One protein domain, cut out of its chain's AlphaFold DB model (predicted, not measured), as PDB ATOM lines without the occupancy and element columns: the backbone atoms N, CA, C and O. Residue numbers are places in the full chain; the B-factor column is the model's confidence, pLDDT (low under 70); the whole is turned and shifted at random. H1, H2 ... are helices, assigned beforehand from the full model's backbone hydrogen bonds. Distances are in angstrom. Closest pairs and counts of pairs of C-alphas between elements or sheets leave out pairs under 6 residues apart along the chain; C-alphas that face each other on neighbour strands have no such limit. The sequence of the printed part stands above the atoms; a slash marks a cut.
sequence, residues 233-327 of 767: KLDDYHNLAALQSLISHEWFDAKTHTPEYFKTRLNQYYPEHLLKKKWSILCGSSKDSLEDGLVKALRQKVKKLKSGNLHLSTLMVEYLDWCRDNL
ATOM      1  N   LYS A 233      32.152 -18.501  -4.010       90.12
ATOM      2  CA  LYS A 233      30.781 -18.069  -4.331       90.12
ATOM      3  C   LYS A 233      29.957 -19.220  -4.893       90.12
ATOM      4  O   LYS A 233      30.436 -20.016  -5.694       90.12
ATOM      5  N   LEU A 234      28.670 -19.242  -4.546       91.44
ATOM      6  CA  LEU A 234      27.726 -20.223  -5.088       91.44
ATOM      7  C   LEU A 234      27.576 -20.114  -6.619       91.44
ATOM      8  O   LEU A 234      27.465 -21.129  -7.303       91.44
ATOM      9  N   ASP A 235      27.641 -18.898  -7.166       93.62
ATOM     10  CA  ASP A 235      27.593 -18.671  -8.616       93.62
ATOM     11  C   ASP A 235      28.758 -19.340  -9.362       93.62
ATOM     12  O   ASP A 235      28.578 -19.796 -10.492       93.62
ATOM     13  N   ASP A 236      29.931 -19.461  -8.734       95.44
ATOM     14  CA  ASP A 236      31.078 -20.150  -9.328       95.44
ATOM     15  C   ASP A 236      30.787 -21.649  -9.476       95.44
ATOM     16  O   ASP A 236      31.007 -22.220 -10.547       95.44
ATOM     17  N   TYR A 237      30.156 -22.260  -8.463       96.56
ATOM     18  CA  TYR A 237      29.672 -23.638  -8.567       96.56
ATOM     19  C   TYR A 237      28.650 -23.787  -9.697       96.56
ATOM     20  O   TYR A 237      28.749 -24.728 -10.481       96.56
ATOM     21  N   HIS A 238      27.696 -22.859  -9.836       96.81
ATOM     22  CA  HIS A 238      26.723 -22.897 -10.934       96.81
ATOM     23  C   HIS A 238      27.391 -22.815 -12.315       96.81
ATOM     24  O   HIS A 238      27.006 -23.544 -13.233       96.81
ATOM     25  N   ASN A 239      28.406 -21.961 -12.469       96.69
ATOM     26  CA  ASN A 239      29.143 -21.792 -13.721       96.69
ATOM     27  C   ASN A 239      29.957 -23.040 -14.090       96.69
ATOM     28  O   ASN A 239      29.900 -23.493 -15.239       96.69
ATOM     29  N   LEU A 240      30.668 -23.627 -13.123       98.06
ATOM     30  CA  LEU A 240      31.412 -24.870 -13.321       98.06
ATOM     31  C   LEU A 240      30.472 -26.052 -13.581       98.06
ATOM     32  O   LEU A 240      30.717 -26.838 -14.495       98.06
ATOM     33  N   ALA A 241      29.364 -26.164 -12.850       97.62
ATOM     34  CA  ALA A 241      28.352 -27.194 -13.071       97.62
ATOM     35  C   ALA A 241      27.707 -27.083 -14.466       97.62
ATOM     36  O   ALA A 241      27.449 -28.095 -15.122       97.62
ATOM     37  N   ALA A 242      27.492 -25.863 -14.967       96.12
ATOM     38  CA  ALA A 242      27.008 -25.638 -16.326       96.12
ATOM     39  C   ALA A 242      28.009 -26.121 -17.390       96.12
ATOM     40  O   ALA A 242      27.598 -26.768 -18.354       96.12
ATOM     41  N   LEU A 243      29.306 -25.850 -17.208       96.06
ATOM     42  CA  LEU A 243      30.371 -26.381 -18.067       96.06
ATOM     43  C   LEU A 243      30.399 -27.913 -18.043       96.06
ATOM     44  O   LEU A 243      30.328 -28.536 -19.099       96.06
ATOM     45  N   GLN A 244      30.410 -28.517 -16.854       96.12
ATOM     46  CA  GLN A 244      30.383 -29.973 -16.682       96.12
ATOM     47  C   GLN A 244      29.174 -30.610 -17.373       96.12
ATOM     48  O   GLN A 244      29.302 -31.652 -18.014       96.12
ATOM     49  N   SER A 245      28.001 -29.981 -17.263       94.88
ATOM     50  CA  SER A 245      26.775 -30.440 -17.912       94.88
ATOM     51  C   SER A 245      26.884 -30.381 -19.436       94.88
ATOM     52  O   SER A 245      26.562 -31.366 -20.096       94.88
ATOM     53  N   LEU A 246      27.401 -29.287 -20.007       93.25
ATOM     54  CA  LEU A 246      27.628 -29.188 -21.455       93.25
ATOM     55  C   LEU A 246      28.653 -30.200 -21.957       93.25
ATOM     56  O   LEU A 246      28.447 -30.778 -23.016       93.25
ATOM     57  N   ILE A 247      29.723 -30.424 -21.198       93.56
ATOM     58  CA  ILE A 247      30.757 -31.406 -21.535       93.56
ATOM     59  C   ILE A 247      30.174 -32.822 -21.511       93.56
ATOM     60  O   ILE A 247      30.415 -33.600 -22.421       93.56
ATOM     61  N   SER A 248      29.349 -33.138 -20.508       91.31
ATOM     62  CA  SER A 248      28.782 -34.484 -20.344       91.31
ATOM     63  C   SER A 248      27.686 -34.811 -21.361       91.31
ATOM     64  O   SER A 248      27.507 -35.973 -21.708       91.31
ATOM     65  N   HIS A 249      26.910 -33.813 -21.796       86.44
ATOM     66  CA  HIS A 249      25.791 -34.033 -22.717       86.44
ATOM     67  C   HIS A 249      26.118 -33.670 -24.165       86.44
ATOM     68  O   HIS A 249      25.380 -34.088 -25.043       86.44
ATOM     69  N   GLU A 250      27.151 -32.865 -24.426       85.69
ATOM     70  CA  GLU A 250      27.532 -32.307 -25.739       85.69
ATOM     71  C   GLU A 250      26.475 -31.416 -26.430       85.69
ATOM     72  O   GLU A 250      26.757 -30.748 -27.425       85.69
ATOM     73  N   TRP A 251      25.253 -31.336 -25.902       82.06
ATOM     74  CA  TRP A 251      24.178 -30.486 -26.407       82.06
ATOM     75  C   TRP A 251      23.330 -29.922 -25.269       82.06
ATOM     76  O   TRP A 251      23.325 -30.407 -24.139       82.06
ATOM     77  N   PHE A 252      22.559 -28.881 -25.586       84.25
ATOM     78  CA  PHE A 252      21.592 -28.299 -24.663       84.25
ATOM     79  C   PHE A 252      20.232 -28.081 -25.324       84.25
ATOM     80  O   PHE A 252      20.088 -27.254 -26.224       84.25
ATOM     81  N   ASP A 253      19.208 -28.749 -24.796       85.81
ATOM     82  CA  ASP A 253      17.801 -28.411 -25.014       85.81
ATOM     83  C   ASP A 253      17.163 -27.843 -23.743       85.81
ATOM     84  O   ASP A 253      17.142 -28.494 -22.699       85.81
ATOM     85  N   ALA A 254      16.570 -26.655 -23.848       87.44
ATOM     86  CA  ALA A 254      15.878 -26.009 -22.738       87.44
ATOM     87  C   ALA A 254      14.607 -26.751 -22.285       87.44
ATOM     88  O   ALA A 254      14.148 -26.503 -21.169       87.44
ATOM     89  N   LYS A 255      14.023 -27.611 -23.136       89.38
ATOM     90  CA  LYS A 255      12.863 -28.442 -22.778       89.38
ATOM     91  C   LYS A 255      13.264 -29.693 -22.003       89.38
ATOM     92  O   LYS A 255      12.494 -30.140 -21.161       89.38
ATOM     93  N   THR A 256      14.451 -30.230 -22.274       89.50
ATOM     94  CA  THR A 256      14.957 -31.441 -21.620       89.50
ATOM     95  C   THR A 256      15.726 -31.101 -20.344       89.50
ATOM     96  O   THR A 256      15.415 -31.617 -19.272       89.50
ATOM     97  N   HIS A 257      16.667 -30.161 -20.418       92.25
ATOM     98  CA  HIS A 257      17.520 -29.739 -19.305       92.25
ATOM     99  C   HIS A 257      16.810 -28.704 -18.414       92.25
ATOM    100  O   HIS A 257      17.145 -27.516 -18.389       92.25
ATOM    101  N   THR A 258      15.772 -29.167 -17.720       93.19
ATOM    102  CA  THR A 258      14.962 -28.393 -16.766       93.19
ATOM    103  C   THR A 258      15.470 -28.563 -15.326       93.19
ATOM    104  O   THR A 258      16.258 -29.471 -15.069       93.19
ATOM    105  N   PRO A 259      15.018 -27.745 -14.355       93.12
ATOM    106  CA  PRO A 259      15.390 -27.949 -12.953       93.12
ATOM    107  C   PRO A 259      15.049 -29.360 -12.446       93.12
ATOM    108  O   PRO A 259      15.875 -30.010 -11.811       93.12
ATOM    109  N   GLU A 260      13.887 -29.901 -12.827       91.94
ATOM    110  CA  GLU A 260      13.473 -31.261 -12.445       91.94
ATOM    111  C   GLU A 260      14.397 -32.347 -13.029       91.94
ATOM    112  O   GLU A 260      14.646 -33.357 -12.373       91.94
ATOM    113  N   TYR A 261      14.968 -32.126 -14.221       92.94
ATOM    114  CA  TYR A 261      15.979 -33.025 -14.791       92.94
ATOM    115  C   TYR A 261      17.236 -33.102 -13.912       92.94
ATOM    116  O   TYR A 261      17.764 -34.191 -13.678       92.94
ATOM    117  N   PHE A 262      17.704 -31.958 -13.403       93.69
ATOM    118  CA  PHE A 262      18.938 -31.884 -12.616       93.69
ATOM    119  C   PHE A 262      18.768 -32.258 -11.148       93.69
ATOM    120  O   PHE A 262      19.726 -32.722 -10.540       93.69
ATOM    121  N   LYS A 263      17.563 -32.137 -10.595       90.62
ATOM    122  CA  LYS A 263      17.241 -32.452  -9.196       90.62
ATOM    123  C   LYS A 263      17.749 -33.810  -8.713       90.62
ATOM    124  O   LYS A 263      18.210 -33.945  -7.587       90.62
ATOM    125  N   THR A 264      17.701 -34.829  -9.570       90.06
ATOM    126  CA  THR A 264      18.167 -36.194  -9.247       90.06
ATOM    127  C   THR A 264      19.643 -36.439  -9.575       90.06
ATOM    128  O   THR A 264      20.150 -37.533  -9.343       90.06
ATOM    129  N   ARG A 265      20.335 -35.435 -10.125       93.56
ATOM    130  CA  ARG A 265      21.697 -35.526 -10.672       93.56
ATOM    131  C   ARG A 265      22.649 -34.486 -10.083       93.56
ATOM    132  O   ARG A 265      23.779 -34.388 -10.545       93.56
ATOM    133  N   LEU A 266      22.222 -33.699  -9.094       93.38
ATOM    134  CA  LEU A 266      23.040 -32.621  -8.526       93.38
ATOM    135  C   LEU A 266      24.381 -33.115  -7.966       93.38
ATOM    136  O   LEU A 266      25.380 -32.420  -8.095       93.38
ATOM    137  N   ASN A 267      24.429 -34.334  -7.426       93.75
ATOM    138  CA  ASN A 267      25.662 -34.960  -6.937       93.75
ATOM    139  C   ASN A 267      26.706 -35.252  -8.028       93.75
ATOM    140  O   ASN A 267      27.831 -35.601  -7.701       93.75
ATOM    141  N   GLN A 268      26.351 -35.127  -9.308       94.38
ATOM    142  CA  GLN A 268      27.290 -35.237 -10.429       94.38
ATOM    143  C   GLN A 268      27.979 -33.905 -10.751       94.38
ATOM    144  O   GLN A 268      28.852 -33.885 -11.618       94.38
ATOM    145  N   TYR A 269      27.544 -32.809 -10.118       96.00
ATOM    146  CA  TYR A 269      27.957 -31.444 -10.454       96.00
ATOM    147  C   TYR A 269      28.368 -30.594  -9.249       96.00
ATOM    148  O   TYR A 269      29.096 -29.619  -9.421       96.00
ATOM    149  N   TYR A 270      27.881 -30.933  -8.053       95.81
ATOM    150  CA  TYR A 270      28.087 -30.168  -6.826       95.81
ATOM    151  C   TYR A 270      28.612 -31.051  -5.695       95.81
ATOM    152  O   TYR A 270      28.207 -32.215  -5.600       95.81
ATOM    153  N   PRO A 271      29.415 -30.477  -4.785       94.31
ATOM    154  CA  PRO A 271      29.862 -31.167  -3.591       94.31
ATOM    155  C   PRO A 271      28.754 -31.422  -2.574       94.31
ATOM    156  O   PRO A 271      27.770 -30.684  -2.473       94.31
ATOM    157  N   GLU A 272      28.946 -32.471  -1.773       91.00
ATOM    158  CA  GLU A 272      27.935 -32.996  -0.849       91.00
ATOM    159  C   GLU A 272      27.441 -31.950   0.168       91.00
ATOM    160  O   GLU A 272      26.262 -31.946   0.528       91.00
ATOM    161  N   HIS A 273      28.311 -31.035   0.615       87.25
ATOM    162  CA  HIS A 273      27.951 -30.002   1.591       87.25
ATOM    163  C   HIS A 273      26.865 -29.042   1.070       87.25
ATOM    164  O   HIS A 273      25.998 -28.637   1.846       87.25
ATOM    165  N   LEU A 274      26.830 -28.761  -0.240       90.12
ATOM    166  CA  LEU A 274      25.790 -27.927  -0.860       90.12
ATOM    167  C   LEU A 274      24.461 -28.670  -1.019       90.12
ATOM    168  O   LEU A 274      23.395 -28.059  -0.980       90.12
ATOM    169  N   LEU A 275      24.506 -29.995  -1.170       88.56
ATOM    170  CA  LEU A 275      23.310 -30.831  -1.313       88.56
ATOM    171  C   LEU A 275      22.555 -30.998   0.017       88.56
ATOM    172  O   LEU A 275      21.374 -31.358   0.040       88.56
ATOM    173  N   LYS A 276      23.229 -30.755   1.148       79.00
ATOM    174  CA  LYS A 276      22.653 -30.877   2.491       79.00
ATOM    175  C   LYS A 276      21.749 -29.678   2.796       79.00
ATOM    176  O   LYS A 276      22.160 -28.524   2.759       79.00
ATOM    177  N   LYS A 277      20.518 -29.960   3.252       57.84
ATOM    178  CA  LYS A 277      19.485 -28.956   3.605       57.84
ATOM    179  C   LYS A 277      19.925 -27.874   4.606       57.84
ATOM    180  O   LYS A 277      19.256 -26.850   4.706       57.84
ATOM    181  N   LYS A 278      21.005 -28.092   5.369       53.25
ATOM    182  CA  LYS A 278      21.534 -27.116   6.337       53.25
ATOM    183  C   LYS A 278      22.050 -25.842   5.657       53.25
ATOM    184  O   LYS A 278      21.860 -24.762   6.209       53.25
ATOM    185  N   TRP A 279      22.609 -25.945   4.448       50.75
ATOM    186  CA  TRP A 279      23.098 -24.781   3.702       50.75
ATOM    187  C   TRP A 279      21.959 -23.840   3.275       50.75
ATOM    188  O   TRP A 279      22.083 -22.621   3.370       50.75
ATOM    189  N   SER A 280      20.788 -24.396   2.940       48.09
ATOM    190  CA  SER A 280      19.574 -23.632   2.600       48.09
ATOM    191  C   SER A 280      19.045 -22.750   3.745       48.09
ATOM    192  O   SER A 280      18.204 -21.883   3.511       48.09
ATOM    193  N   ILE A 281      19.502 -22.976   4.984       46.75
ATOM    194  CA  ILE A 281      19.083 -22.229   6.180       46.75
ATOM    195  C   ILE A 281      20.088 -21.112   6.524       46.75
ATOM    196  O   ILE A 281      19.667 -20.055   6.989       46.75
ATOM    197  N   LEU A 282      21.391 -21.317   6.276       49.00
ATOM    198  CA  LEU A 282      22.475 -20.369   6.593       49.00
ATOM    199  C   LEU A 282      22.617 -19.248   5.549       49.00
ATOM    200  O   LEU A 282      22.772 -18.085   5.914       49.00
ATOM    201  N   CYS A 283      22.471 -19.562   4.262       46.50
ATOM    202  CA  CYS A 283      22.411 -18.565   3.193       46.50
ATOM    203  C   CYS A 283      20.947 -18.191   2.949       46.50
ATOM    204  O   CYS A 283      20.330 -18.688   2.011       46.50
ATOM    205  N   GLY A 284      20.379 -17.400   3.867       41.88
ATOM    206  CA  GLY A 284      18.948 -17.103   3.986       41.88
ATOM    207  C   GLY A 284      18.147 -17.242   2.691       41.88
ATOM    208  O   GLY A 284      18.237 -16.376   1.834       41.88
ATOM    209  N   SER A 285      17.367 -18.326   2.576       40.84
ATOM    210  CA  SER A 285      16.364 -18.582   1.532       40.84
ATOM    211  C   SER A 285      16.635 -17.851   0.209       40.84
ATOM    212  O   SER A 285      15.843 -16.984  -0.186       40.84
ATOM    213  N   SER A 286      17.731 -18.177  -0.493       48.00
ATOM    214  CA  SER A 286      17.840 -17.754  -1.889       48.00
ATOM    215  C   SER A 286      16.596 -18.259  -2.615       48.00
ATOM    216  O   SER A 286      16.177 -19.406  -2.470       48.00
ATOM    217  N   LYS A 287      15.943 -17.361  -3.346       50.72
ATOM    218  CA  LYS A 287      14.692 -17.651  -4.056       50.72
ATOM    219  C   LYS A 287      14.863 -18.735  -5.134       50.72
ATOM    220  O   LYS A 287      13.866 -19.320  -5.544       50.72
ATOM    221  N   ASP A 288      16.109 -18.984  -5.543       65.62
ATOM    222  CA  ASP A 288      16.508 -19.930  -6.580       65.62
ATOM    223  C   ASP A 288      17.166 -21.164  -5.928       65.62
ATOM    224  O   ASP A 288      18.059 -21.026  -5.085       65.62
ATOM    225  N   SER A 289      16.707 -22.360  -6.309       86.12
ATOM    226  CA  SER A 289      17.290 -23.652  -5.914       86.12
ATOM    227  C   SER A 289      18.631 -23.925  -6.625       86.12
ATOM    228  O   SER A 289      18.975 -23.229  -7.584       86.12
ATOM    229  N   LEU A 290      19.395 -24.946  -6.204       91.44
ATOM    230  CA  LEU A 290      20.639 -25.329  -6.900       91.44
ATOM    231  C   LEU A 290      20.370 -25.720  -8.359       91.44
ATOM    232  O   LEU A 290      21.152 -25.404  -9.258       91.44
ATOM    233  N   GLU A 291      19.242 -26.388  -8.591       93.12
ATOM    234  CA  GLU A 291      18.747 -26.778  -9.900       93.12
ATOM    235  C   GLU A 291      18.436 -25.554 -10.769       93.12
ATOM    236  O   GLU A 291      18.816 -25.511 -11.943       93.12
ATOM    237  N   ASP A 292      17.782 -24.540 -10.198       92.31
ATOM    238  CA  ASP A 292      17.476 -23.292 -10.902       92.31
ATOM    239  C   ASP A 292      18.751 -22.518 -11.243       92.31
ATOM    240  O   ASP A 292      18.902 -22.051 -12.378       92.31
ATOM    241  N   GLY A 293      19.692 -22.431 -10.296       94.06
ATOM    242  CA  GLY A 293      21.001 -21.809 -10.490       94.06
ATOM    243  C   GLY A 293      21.797 -22.476 -11.613       94.06
ATOM    244  O   GLY A 293      22.254 -21.794 -12.534       94.06
ATOM    245  N   LEU A 294      21.854 -23.815 -11.621       95.38
ATOM    246  CA  LEU A 294      22.473 -24.596 -12.696       95.38
ATOM    247  C   LEU A 294      21.839 -24.292 -14.056       95.38
ATOM    248  O   LEU A 294      22.532 -23.953 -15.015       95.38
ATOM    249  N   VAL A 295      20.511 -24.392 -14.160       95.06
ATOM    250  CA  VAL A 295      19.795 -24.182 -15.429       95.06
ATOM    251  C   VAL A 295      19.960 -22.746 -15.924       95.06
ATOM    252  O   VAL A 295      20.080 -22.509 -17.131       95.06
ATOM    253  N   LYS A 296      19.982 -21.769 -15.015       94.88
ATOM    254  CA  LYS A 296      20.221 -20.358 -15.329       94.88
ATOM    255  C   LYS A 296      21.629 -20.148 -15.886       94.88
ATOM    256  O   LYS A 296      21.743 -19.571 -16.972       94.88
ATOM    257  N   ALA A 297      22.659 -20.658 -15.212       95.12
ATOM    258  CA  ALA A 297      24.046 -20.589 -15.674       95.12
ATOM    259  C   ALA A 297      24.221 -21.293 -17.031       95.12
ATOM    260  O   ALA A 297      24.770 -20.720 -17.974       95.12
ATOM    261  N   LEU A 298      23.633 -22.480 -17.191       93.75
ATOM    262  CA  LEU A 298      23.644 -23.254 -18.433       93.75
ATOM    263  C   LEU A 298      23.018 -22.487 -19.607       93.75
ATOM    264  O   LEU A 298      23.617 -22.374 -20.679       93.75
ATOM    265  N   ARG A 299      21.848 -21.869 -19.406       92.94
ATOM    266  CA  ARG A 299      21.204 -21.020 -20.426       92.94
ATOM    267  C   ARG A 299      22.057 -19.808 -20.789       92.94
ATOM    268  O   ARG A 299      22.107 -19.439 -21.962       92.94
ATOM    269  N   GLN A 300      22.686 -19.163 -19.808       92.06
ATOM    270  CA  GLN A 300      23.577 -18.027 -20.055       92.06
ATOM    271  C   GLN A 300      24.805 -18.454 -20.864       92.06
ATOM    272  O   GLN A 300      25.149 -17.788 -21.840       92.06
ATOM    273  N   LYS A 301      25.407 -19.593 -20.517       90.44
ATOM    274  CA  LYS A 301      26.560 -20.160 -21.215       90.44
ATOM    275  C   LYS A 301      26.238 -20.477 -22.673       90.44
ATOM    276  O   LYS A 301      26.903 -19.980 -23.575       90.44
ATOM    277  N   VAL A 302      25.147 -21.202 -22.921       89.38
ATOM    278  CA  VAL A 302      24.713 -21.561 -24.281       89.38
ATOM    279  C   VAL A 302      24.386 -20.326 -25.121       89.38
ATOM    280  O   VAL A 302      24.687 -20.298 -26.311       89.38
ATOM    281  N   LYS A 303      23.799 -19.277 -24.528       88.62
ATOM    282  CA  LYS A 303      23.567 -18.006 -25.237       88.62
ATOM    283  C   LYS A 303      24.870 -17.360 -25.715       88.62
ATOM    284  O   LYS A 303      24.884 -16.851 -26.828       88.62
ATOM    285  N   LYS A 304      25.935 -17.395 -24.904       84.50
ATOM    286  CA  LYS A 304      27.264 -16.891 -25.291       84.50
ATOM    287  C   LYS A 304      27.901 -17.762 -26.381       84.50
ATOM    288  O   LYS A 304      28.481 -17.233 -27.320       84.50
ATOM    289  N   LEU A 305      27.731 -19.083 -26.282       80.62
ATOM    290  CA  LEU A 305      28.310 -20.058 -27.209       80.62
ATOM    291  C   LEU A 305      27.662 -20.055 -28.594       80.62
ATOM    292  O   LEU A 305      28.364 -20.283 -29.563       80.62
ATOM    293  N   LYS A 306      26.364 -19.743 -28.729       66.88
ATOM    294  CA  LYS A 306      25.672 -19.660 -30.038       66.88
ATOM    295  C   LYS A 306      26.269 -18.634 -31.019       66.88
ATOM    296  O   LYS A 306      25.870 -18.617 -32.180       66.88
ATOM    297  N   SER A 307      27.216 -17.813 -30.572       59.47
ATOM    298  CA  SER A 307      28.028 -16.925 -31.406       59.47
ATOM    299  C   SER A 307      29.281 -17.605 -32.005       59.47
ATOM    300  O   SER A 307      30.038 -16.942 -32.707       59.47
ATOM    301  N   GLY A 308      29.506 -18.905 -31.757       56.25
ATOM    302  CA  GLY A 308      30.616 -19.725 -32.270       56.25
ATOM    303  C   GLY A 308      30.304 -21.238 -32.258       56.25
ATOM    304  O   GLY A 308      29.225 -21.657 -31.843       56.25
ATOM    305  N   ASN A 309      31.226 -22.079 -32.743       57.41
ATOM    306  CA  ASN A 309      31.087 -23.545 -32.686       57.41
ATOM    307  C   ASN A 309      31.465 -24.083 -31.295       57.41
ATOM    308  O   ASN A 309      32.460 -23.657 -30.713       57.41
ATOM    309  N   LEU A 310      30.692 -25.046 -30.783       71.75
ATOM    310  CA  LEU A 310      30.939 -25.708 -29.500       71.75
ATOM    311  C   LEU A 310      32.001 -26.800 -29.670       71.75
ATOM    312  O   LEU A 310      31.685 -27.888 -30.147       71.75
ATOM    313  N   HIS A 311      33.248 -26.531 -29.291       84.81
ATOM    314  CA  HIS A 311      34.269 -27.574 -29.229       84.81
ATOM    315  C   HIS A 311      34.481 -28.017 -27.777       84.81
ATOM    316  O   HIS A 311      34.718 -27.186 -26.899       84.81
ATOM    317  N   LEU A 312      34.373 -29.327 -27.519       89.38
ATOM    318  CA  LEU A 312      34.485 -29.918 -26.182       89.38
ATOM    319  C   LEU A 312      35.795 -29.535 -25.482       89.38
ATOM    320  O   LEU A 312      35.781 -29.156 -24.315       89.38
ATOM    321  N   SER A 313      36.908 -29.564 -26.220       91.00
ATOM    322  CA  SER A 313      38.226 -29.157 -25.723       91.00
ATOM    323  C   SER A 313      38.228 -27.712 -25.229       91.00
ATOM    324  O   SER A 313      38.764 -27.446 -24.163       91.00
ATOM    325  N   THR A 314      37.545 -26.792 -25.917       92.31
ATOM    326  CA  THR A 314      37.423 -25.393 -25.481       92.31
ATOM    327  C   THR A 314      36.666 -25.263 -24.161       92.31
ATOM    328  O   THR A 314      37.061 -24.467 -23.318       92.31
ATOM    329  N   LEU A 315      35.608 -26.053 -23.943       94.31
ATOM    330  CA  LEU A 315      34.875 -26.045 -22.669       94.31
ATOM    331  C   LEU A 315      35.713 -26.619 -21.522       94.31
ATOM    332  O   LEU A 315      35.665 -26.094 -20.412       94.31
ATOM    333  N   MET A 316      36.464 -27.691 -21.790       96.75
ATOM    334  CA  MET A 316      37.373 -28.299 -20.814       96.75
ATOM    335  C   MET A 316      38.511 -27.342 -20.453       96.75
ATOM    336  O   MET A 316      38.787 -27.151 -19.275       96.75
ATOM    337  N   VAL A 317      39.112 -26.674 -21.443       96.50
ATOM    338  CA  VAL A 317      40.122 -25.628 -21.220       96.50
ATOM    339  C   VAL A 317      39.536 -24.467 -20.422       96.50
ATOM    340  O   VAL A 317      40.149 -24.059 -19.448       96.50
ATOM    341  N   GLU A 318      38.329 -23.991 -20.743       95.88
ATOM    342  CA  GLU A 318      37.691 -22.911 -19.980       95.88
ATOM    343  C   GLU A 318      37.430 -23.305 -18.515       95.88
ATOM    344  O   GLU A 318      37.575 -22.481 -17.615       95.88
ATOM    345  N   TYR A 319      37.066 -24.566 -18.260       98.00
ATOM    346  CA  TYR A 319      36.940 -25.094 -16.900       98.00
ATOM    347  C   TYR A 319      38.290 -25.090 -16.173       98.00
ATOM    348  O   TYR A 319      38.391 -24.604 -15.048       98.00
ATOM    349  N   LEU A 320      39.328 -25.616 -16.827       98.06
ATOM    350  CA  LEU A 320      40.675 -25.712 -16.272       98.06
ATOM    351  C   LEU A 320      41.295 -24.339 -16.018       98.06
ATOM    352  O   LEU A 320      41.890 -24.134 -14.966       98.06
ATOM    353  N   ASP A 321      41.133 -23.392 -16.937       96.69
ATOM    354  CA  ASP A 321      41.609 -22.021 -16.770       96.69
ATOM    355  C   ASP A 321      40.916 -21.346 -15.592       96.69
ATOM    356  O   ASP A 321      41.592 -20.738 -14.767       96.69
ATOM    357  N   TRP A 322      39.604 -21.549 -15.421       96.88
ATOM    358  CA  TRP A 322      38.917 -21.063 -14.226       96.88
ATOM    359  C   TRP A 322      39.539 -21.640 -12.946       96.88
ATOM    360  O   TRP A 322      39.833 -20.882 -12.019       96.88
ATOM    361  N   CYS A 323      39.774 -22.957 -12.894       97.44
ATOM    362  CA  CYS A 323      40.394 -23.608 -11.739       97.44
ATOM    363  C   CYS A 323      41.805 -23.079 -11.469       97.44
ATOM    364  O   CYS A 323      42.108 -22.745 -10.328       97.44
ATOM    365  N   ARG A 324      42.648 -22.953 -12.498       94.62
ATOM    366  CA  ARG A 324      43.993 -22.382 -12.375       94.62
ATOM    367  C   ARG A 324      43.895 -20.963 -11.819       94.62
ATOM    368  O   ARG A 324      44.433 -20.691 -10.756       94.62
ATOM    369  N   ASP A 325      43.150 -20.079 -12.463       92.62
ATOM    370  CA  ASP A 325      43.169 -18.647 -12.139       92.62
ATOM    371  C   ASP A 325      42.584 -18.336 -10.755       92.62
ATOM    372  O   ASP A 325      43.019 -17.399 -10.091       92.62
ATOM    373  N   ASN A 326      41.604 -19.123 -10.295       93.00
ATOM    374  CA  ASN A 326      40.835 -18.797  -9.091       93.00
ATOM    375  C   ASN A 326      41.185 -19.657  -7.871       93.00
ATOM    376  O   ASN A 326      40.804 -19.294  -6.754       93.00
ATOM    377  N   LEU A 327      41.884 -20.784  -8.054       94.56
ATOM    378  CA  LEU A 327      42.200 -21.717  -6.974       94.56
ATOM    379  C   LEU A 327      43.717 -21.795  -6.765       94.56
ATOM    380  O   LEU A 327      44.434 -22.366  -7.592       94.56
TER     381      LEU A 327
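What this domain is: This is residues 233 to 327 of the 767 residues of the protein "DgyrCDS11347" of Dimorphilus gyrociliatus (UniProt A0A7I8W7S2). Three long helices make the body: H1 lies in the middle, H5 crosses it at a steep tilt, and H6 lies nearly alongside it, running opposite ways. Between H1 and H5 the chain winds through loops with three very short helices; H2 packs on the first part of H5, while H3 and H4 touch no helix. The printed part has 95 residues with six named helices, H1 to H6 in chain order, and no named strand; the class is all helix. It is compact, with a radius of gyration of the C-alphas of 13.5 A, and spans 40 by 34 by 19 A.

How they stand to each other: H1, residues 234 to 249, touches H5, residues 290 to 305, closest at the C-alphas of Ala 242 and Leu 298, 4.6 A apart. Their lines stand at a steep tilt of 65 degrees, the same way. With residues 240 to 247 alone, H1 touches H6, residues 312 to 326, at a shallow tilt of 22 degrees, opposite ways; the closest C-alphas, of Ile 247 and Leu 312, are 6.1 A apart. H5 and H6 are apart. H2, residues 259 to 263, touches residues 291 to 295 of H5 alone, with the closest C-alphas, of Pro 259 and Glu 291, 4.7 A apart. H3, residues 272 to 275, and H4, residues 279 to 282, are close but not clearly touching, closest at C-alphas 273 and 279, 7.4 A apart. Every O i to N i+4 pair is within hydrogen-bond range in H1, H2, H5 and H6; H3 and H4 are too short for one.

Where its parts are: H1 begins at C-alpha 234 (27.726, -20.223, -5.088) and is 22.5 A long. H5 is 22.3 A long. H6, 21.4 A long, ends at C-alpha 326 (40.835, -18.797, -9.091).

The domain as a whole: The C-alphas farthest apart, of Ile 281 and Asn 309, are 40.7 A apart. The printed part has no cut and no long link. Residues 277 to 288 and 306 to 309 have pLDDT under 70.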